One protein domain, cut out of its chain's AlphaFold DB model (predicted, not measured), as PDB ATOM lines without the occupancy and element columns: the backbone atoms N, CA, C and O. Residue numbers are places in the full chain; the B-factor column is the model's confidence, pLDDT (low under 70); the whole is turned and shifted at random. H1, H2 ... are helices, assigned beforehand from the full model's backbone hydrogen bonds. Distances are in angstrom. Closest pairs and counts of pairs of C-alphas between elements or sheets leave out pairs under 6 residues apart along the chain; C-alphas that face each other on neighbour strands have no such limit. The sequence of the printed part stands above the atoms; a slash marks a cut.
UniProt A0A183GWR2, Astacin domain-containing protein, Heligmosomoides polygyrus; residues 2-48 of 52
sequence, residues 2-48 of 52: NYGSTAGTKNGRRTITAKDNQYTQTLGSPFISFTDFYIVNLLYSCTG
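Overview. This is residues 2 to 48 of the 52 residues of the protein "Astacin domain-containing protein" of Heligmosomoides polygyrus (UniProt A0A183GWR2). There is little regular structure here: a strung-out rod of mostly unnamed chain, with residues 2 to 20 looping out to one end, the small helix H1 to the side and the longer helix H2 toward the other end. Residues 40 to 45 stick out, of which 40 to 43 belong to H2. The printed part has 47 residues, 14 of them in H1 and then H2, with no named strand; its class is all helix. It is only just loose, close to extended, with a radius of gyration of the C-alphas of 14.1 A and spans of 45 by 21 by 15 A.

Arrangement. Pass residues 2 to 20 to reach H1, residues 21 to 24, then go on to H2, residues 34 to 43. The two are apart, with no C-alpha of the one within 8 A of the other. In H2 every O i to N i+4 pair is within hydrogen-bond range; H1 is too short for such a pair, and its 1 O i to N i+3 pair is within range.

Along the chain. Find C-alpha 21 at (-31.681, -1.792, -49.422), where H1 begins. H2 runs 14.3 A from C-alpha 34 at (-49.005, -2.527, -39.011) to C-alpha 43 at (-60.006, 6.330, -41.473).

Size, cuts and confidence. The C-alphas farthest apart, of Asn 11 and Gly 48, are 45.9 A apart. The printed part has no cut, the H1 to H2 link is short, and no printed residue is under 70 in pLDDT.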
ATOM      1  N   ASN A   2     -48.132  -1.485 -51.055       94.75
ATOM      2  CA  ASN A   2     -47.063  -1.030 -51.952       94.75
ATOM      3  C   ASN A   2     -46.894  -1.997 -53.125       94.75
ATOM      4  O   ASN A   2     -47.276  -3.159 -53.026       94.75
ATOM      5  N   TYR A   3     -46.284  -1.531 -54.212       96.00
ATOM      6  CA  TYR A   3     -45.871  -2.391 -55.317       96.00
ATOM      7  C   TYR A   3     -44.589  -3.168 -54.989       96.00
ATOM      8  O   TYR A   3     -43.737  -2.696 -54.234       96.00
ATOM      9  N   GLY A   4     -44.441  -4.350 -55.591       95.62
ATOM     10  CA  GLY A   4     -43.197  -5.121 -55.540       95.62
ATOM     11  C   GLY A   4     -42.080  -4.491 -56.372       95.62
ATOM     12  O   GLY A   4     -42.338  -3.716 -57.291       95.62
ATOM     13  N   SER A   5     -40.827  -4.861 -56.088       95.88
ATOM     14  CA  SER A   5     -39.643  -4.270 -56.746       95.88
ATOM     15  C   SER A   5     -39.613  -4.424 -58.275       95.88
ATOM     16  O   SER A   5     -38.971  -3.632 -58.962       95.88
ATOM     17  N   THR A   6     -40.319  -5.414 -58.820       96.06
ATOM     18  CA  THR A   6     -40.426  -5.713 -60.256       96.06
ATOM     19  C   THR A   6     -41.782  -5.324 -60.853       96.06
ATOM     20  O   THR A   6     -42.087  -5.699 -61.983       96.06
ATOM     21  N   ALA A   7     -42.632  -4.589 -60.134       95.94
ATOM     22  CA  ALA A   7     -43.958  -4.240 -60.635       95.94
ATOM     23  C   ALA A   7     -43.886  -3.484 -61.974       95.94
ATOM     24  O   ALA A   7     -43.082  -2.569 -62.154       95.94
ATOM     25  N   GLY A   8     -44.722  -3.890 -62.931       95.44
ATOM     26  CA  GLY A   8     -44.756  -3.293 -64.270       95.44
ATOM     27  C   GLY A   8     -43.580  -3.666 -65.182       95.44
ATOM     28  O   GLY A   8     -43.487  -3.141 -66.290       95.44
ATOM     29  N   THR A   9     -42.688  -4.571 -64.766       96.25
ATOM     30  CA  THR A   9     -41.594  -5.046 -65.619       96.25
ATOM     31  C   THR A   9     -42.036  -6.177 -66.553       96.25
ATOM     32  O   THR A   9     -42.823  -7.038 -66.169       96.25
ATOM     33  N   LYS A  10     -41.476  -6.225 -67.770       96.38
ATOM     34  CA  LYS A  10     -41.637  -7.356 -68.714       96.38
ATOM     35  C   LYS A  10     -40.433  -8.300 -68.746       96.38
ATOM     36  O   LYS A  10     -40.517  -9.381 -69.311       96.38
ATOM     37  N   ASN A  11     -39.303  -7.880 -68.178       95.94
ATOM     38  CA  ASN A  11     -38.012  -8.568 -68.290       95.94
ATOM     39  C   ASN A  11     -37.427  -8.967 -66.925       95.94
ATOM     40  O   ASN A  11     -36.231  -9.217 -66.810       95.94
ATOM     41  N   GLY A  12     -38.249  -8.953 -65.873       93.50
ATOM     42  CA  GLY A  12     -37.843  -9.278 -64.505       93.50
ATOM     43  C   GLY A  12     -36.924  -8.248 -63.836       93.50
ATOM     44  O   GLY A  12     -36.584  -8.416 -62.667       93.50
ATOM     45  N   ARG A  13     -36.522  -7.170 -64.527       95.81
ATOM     46  CA  ARG A  13     -35.666  -6.138 -63.930       95.81
ATOM     47  C   ARG A  13     -36.468  -5.292 -62.954       95.81
ATOM     48  O   ARG A  13     -37.631  -4.977 -63.208       95.81
ATOM     49  N   ARG A  14     -35.814  -4.906 -61.858       93.81
ATOM     50  CA  ARG A  14     -36.397  -4.022 -60.849       93.81
ATOM     51  C   ARG A  14     -36.735  -2.666 -61.465       93.81
ATOM     52  O   ARG A  14     -35.899  -2.064 -62.134       93.81
ATOM     53  N   THR A  15     -37.949  -2.203 -61.211       96.38
ATOM     54  CA  THR A  15     -38.475  -0.881 -61.579       96.38
ATOM     55  C   THR A  15     -38.550   0.040 -60.364       96.38
ATOM     56  O   THR A  15     -38.506   1.256 -60.511       96.38
ATOM     57  N   ILE A  16     -38.611  -0.537 -59.158       95.75
ATOM     58  CA  ILE A  16     -38.678   0.174 -57.882       95.75
ATOM     59  C   ILE A  16     -37.505  -0.281 -57.015       95.75
ATOM     60  O   ILE A  16     -37.307  -1.477 -56.793       95.75
ATOM     61  N   THR A  17     -36.729   0.682 -56.515       94.94
ATOM     62  CA  THR A  17     -35.590   0.443 -55.618       94.94
ATOM     63  C   THR A  17     -35.787   1.246 -54.341       94.94
ATOM     64  O   THR A  17     -35.945   2.466 -54.396       94.94
ATOM     65  N   ALA A  18     -35.809   0.563 -53.195       94.94
ATOM     66  CA  ALA A  18     -35.845   1.230 -51.901       94.94
ATOM     67  C   ALA A  18     -34.524   1.972 -51.660       94.94
ATOM     68  O   ALA A  18     -33.458   1.479 -52.022       94.94
ATOM     69  N   LYS A  19     -34.593   3.155 -51.038       96.56
ATOM     70  CA  LYS A  19     -33.385   3.906 -50.656       96.56
ATOM     71  C   LYS A  19     -32.562   3.155 -49.609       96.56
ATOM     72  O   LYS A  19     -31.340   3.166 -49.672       96.56
ATOM     73  N   ASP A  20     -33.245   2.504 -48.674       95.44
ATOM     74  CA  ASP A  20     -32.637   1.518 -47.793       95.44
ATOM     75  C   ASP A  20     -32.833   0.125 -48.400       95.44
ATOM     76  O   ASP A  20     -33.958  -0.360 -48.571       95.44
ATOM     77  N   ASN A  21     -31.711  -0.508 -48.737       93.00
ATOM     78  CA  ASN A  21     -31.681  -1.792 -49.422       93.00
ATOM     79  C   ASN A  21     -32.385  -2.909 -48.643       93.00
ATOM     80  O   ASN A  21     -32.916  -3.818 -49.289       93.00
ATOM     81  N   GLN A  22     -32.448  -2.837 -47.306       92.31
ATOM     82  CA  GLN A  22     -33.092  -3.860 -46.472       92.31
ATOM     83  C   GLN A  22     -34.585  -4.015 -46.795       92.31
ATOM     84  O   GLN A  22     -35.119  -5.121 -46.786       92.31
ATOM     85  N   TYR A  23     -35.252  -2.933 -47.202       92.94
ATOM     86  CA  TYR A  23     -36.681  -2.955 -47.527       92.94
ATOM     87  C   TYR A  23     -36.995  -3.453 -48.944       92.94
ATOM     88  O   TYR A  23     -38.165  -3.603 -49.302       92.94
ATOM     89  N   THR A  24     -35.978  -3.756 -49.761       93.50
ATOM     90  CA  THR A  24     -36.176  -4.279 -51.126       93.50
ATOM     91  C   THR A  24     -36.901  -5.622 -51.123       93.50
ATOM     92  O   THR A  24     -37.708  -5.882 -52.013       93.50
ATOM     93  N   GLN A  25     -36.629  -6.468 -50.128       90.31
ATOM     94  CA  GLN A  25     -37.235  -7.796 -50.028       90.31
ATOM     95  C   GLN A  25     -38.698  -7.741 -49.572       90.31
ATOM     96  O   GLN A  25     -39.495  -8.583 -49.973       90.31
ATOM     97  N   THR A  26     -39.062  -6.745 -48.761       93.19
ATOM     98  CA  THR A  26     -40.412  -6.593 -48.197       93.19
ATOM     99  C   THR A  26     -41.337  -5.711 -49.047       93.19
ATOM    100  O   THR A  26     -42.531  -5.607 -48.760       93.19
ATOM    101  N   LEU A  27     -40.809  -5.056 -50.087       94.38
ATOM    102  CA  LEU A  27     -41.579  -4.276 -51.060       94.38
ATOM    103  C   LEU A  27     -42.610  -5.162 -51.767       94.38
ATOM    104  O   LEU A  27     -42.269  -6.193 -52.343       94.38
ATOM    105  N   GLY A  28     -43.872  -4.734 -51.756       94.75
ATOM    106  CA  GLY A  28     -44.968  -5.501 -52.351       94.75
ATOM    107  C   GLY A  28     -45.399  -6.731 -51.558       94.75
ATOM    108  O   GLY A  28     -45.988  -7.632 -52.146       94.75
ATOM    109  N   SER A  29     -45.102  -6.783 -50.253       94.12
ATOM    110  CA  SER A  29     -45.578  -7.848 -49.363       94.12
ATOM    111  C   SER A  29     -47.092  -8.094 -49.518       94.12
ATOM    112  O   SER A  29     -47.855  -7.124 -49.551       94.12
ATOM    113  N   PRO A  30     -47.541  -9.365 -49.562       94.06
ATOM    114  CA  PRO A  30     -48.962  -9.711 -49.590       94.06
ATOM    115  C   PRO A  30     -49.636  -9.590 -48.214       94.06
ATOM    116  O   PRO A  30     -50.853  -9.722 -48.115       94.06
ATOM    117  N   PHE A  31     -48.863  -9.370 -47.146       94.56
ATOM    118  CA  PHE A  31     -49.385  -9.216 -45.790       94.56
ATOM    119  C   PHE A  31     -49.725  -7.758 -45.486       94.56
ATOM    120  O   PHE A  31     -48.989  -6.845 -45.867       94.56
ATOM    121  N   ILE A  32     -50.806  -7.548 -44.730       93.94
ATOM    122  CA  ILE A  32     -51.141  -6.232 -44.185       93.94
ATOM    123  C   ILE A  32     -50.042  -5.779 -43.217       93.94
ATOM    124  O   ILE A  32     -49.668  -6.506 -42.296       93.94
ATOM    125  N   SER A  33     -49.498  -4.582 -43.437       94.31
ATOM    126  CA  SER A  33     -48.525  -4.002 -42.512       94.31
ATOM    127  C   SER A  33     -49.225  -3.383 -41.302       94.31
ATOM    128  O   SER A  33     -50.385  -2.975 -41.382       94.31
ATOM    129  N   PHE A  34     -48.503  -3.248 -40.185       94.75
ATOM    130  CA  PHE A  34     -49.005  -2.527 -39.011       94.75
ATOM    131  C   PHE A  34     -49.485  -1.114 -39.374       94.75
ATOM    132  O   PHE A  34     -50.553  -0.684 -38.945       94.75
ATOM    133  N   THR A  35     -48.726  -0.415 -40.219       94.44
ATOM    134  CA  THR A  35     -49.057   0.938 -40.668       94.44
ATOM    135  C   THR A  35     -50.334   0.965 -41.504       94.44
ATOM    136  O   THR A  35     -51.171   1.834 -41.284       94.44
ATOM    137  N   ASP A  36     -50.523   0.009 -42.420       94.88
ATOM    138  CA  ASP A  36     -51.763  -0.094 -43.202       94.88
ATOM    139  C   ASP A  36     -52.971  -0.317 -42.287       94.88
ATOM    140  O   ASP A  36     -53.978   0.378 -42.408       94.88
ATOM    141  N   PHE A  37     -52.850  -1.244 -41.332       94.69
ATOM    142  CA  PHE A  37     -53.897  -1.505 -40.349       94.69
ATOM    143  C   PHE A  37     -54.222  -0.250 -39.530       94.69
ATOM    144  O   PHE A  37     -55.390   0.108 -39.385       94.69
ATOM    145  N   TYR A  38     -53.209   0.460 -39.034       95.31
ATOM    146  CA  TYR A  38     -53.395   1.691 -38.267       95.31
ATOM    147  C   TYR A  38     -54.074   2.800 -39.083       95.31
ATOM    148  O   TYR A  38     -55.029   3.409 -38.604       95.31
ATOM    149  N   ILE A  39     -53.642   3.024 -40.328       94.88
ATOM    150  CA  ILE A  39     -54.237   4.030 -41.222       94.88
ATOM    151  C   ILE A  39     -55.709   3.708 -41.512       94.88
ATOM    152  O   ILE A  39     -56.543   4.611 -41.487       94.88
ATOM    153  N   VAL A  40     -56.058   2.437 -41.735       95.00
ATOM    154  CA  VAL A  40     -57.459   2.024 -41.926       95.00
ATOM    155  C   VAL A  40     -58.280   2.256 -40.656       95.00
ATOM    156  O   VAL A  40     -59.379   2.797 -40.736       95.00
ATOM    157  N   ASN A  41     -57.748   1.924 -39.477       94.50
ATOM    158  CA  ASN A  41     -58.446   2.199 -38.219       94.50
ATOM    159  C   ASN A  41     -58.649   3.702 -37.986       94.50
ATOM    160  O   ASN A  41     -59.709   4.090 -37.510       94.50
ATOM    161  N   LEU A  42     -57.684   4.552 -38.346       94.31
ATOM    162  CA  LEU A  42     -57.861   6.008 -38.300       94.31
ATOM    163  C   LEU A  42     -58.975   6.478 -39.239       94.31
ATOM    164  O   LEU A  42     -59.808   7.282 -38.837       94.31
ATOM    165  N   LEU A  43     -59.007   5.961 -40.469       95.62
ATOM    166  CA  LEU A  43     -60.006   6.330 -41.473       95.62
ATOM    167  C   LEU A  43     -61.440   5.994 -41.033       95.62
ATOM    168  O   LEU A  43     -62.355   6.766 -41.306       95.62
ATOM    169  N   TYR A  44     -61.630   4.858 -40.360       95.44
ATOM    170  CA  TYR A  44     -62.941   4.391 -39.889       95.44
ATOM    171  C   TYR A  44     -63.216   4.695 -38.408       95.44
ATOM    172  O   TYR A  44     -64.191   4.193 -37.852       95.44
ATOM    173  N   SER A  45     -62.378   5.510 -37.757       92.06
ATOM    174  CA  SER A  45     -62.501   5.850 -36.329       92.06
ATOM    175  C   SER A  45     -62.509   4.627 -35.394       92.06
ATOM    176  O   SER A  45     -63.123   4.638 -34.330       92.06
ATOM    177  N   CYS A  46     -61.800   3.563 -35.770       88.94
ATOM    178  CA  CYS A  46     -61.678   2.310 -35.021       88.94
ATOM    179  C   CYS A  46     -60.423   2.252 -34.128       88.94
ATOM    180  O   CYS A  46     -60.019   1.179 -33.692       88.94
ATOM    181  N   THR A  47     -59.784   3.384 -33.816       82.12
ATOM    182  CA  THR A  47     -58.547   3.432 -33.006       82.12
ATOM    183  C   THR A  47     -58.743   3.166 -31.512       82.12
ATOM    184  O   THR A  47     -57.798   3.298 -30.740       82.12
ATOM    185  N   GLY A  48     -59.953   2.802 -31.077       70.50
ATOM    186  CA  GLY A  48     -60.262   2.569 -29.666       70.50
ATOM    187  C   GLY A  48     -60.300   3.845 -28.816       70.50
ATOM    188  O   GLY A  48     -60.585   3.759 -27.627       70.50
TER     189      GLY A  48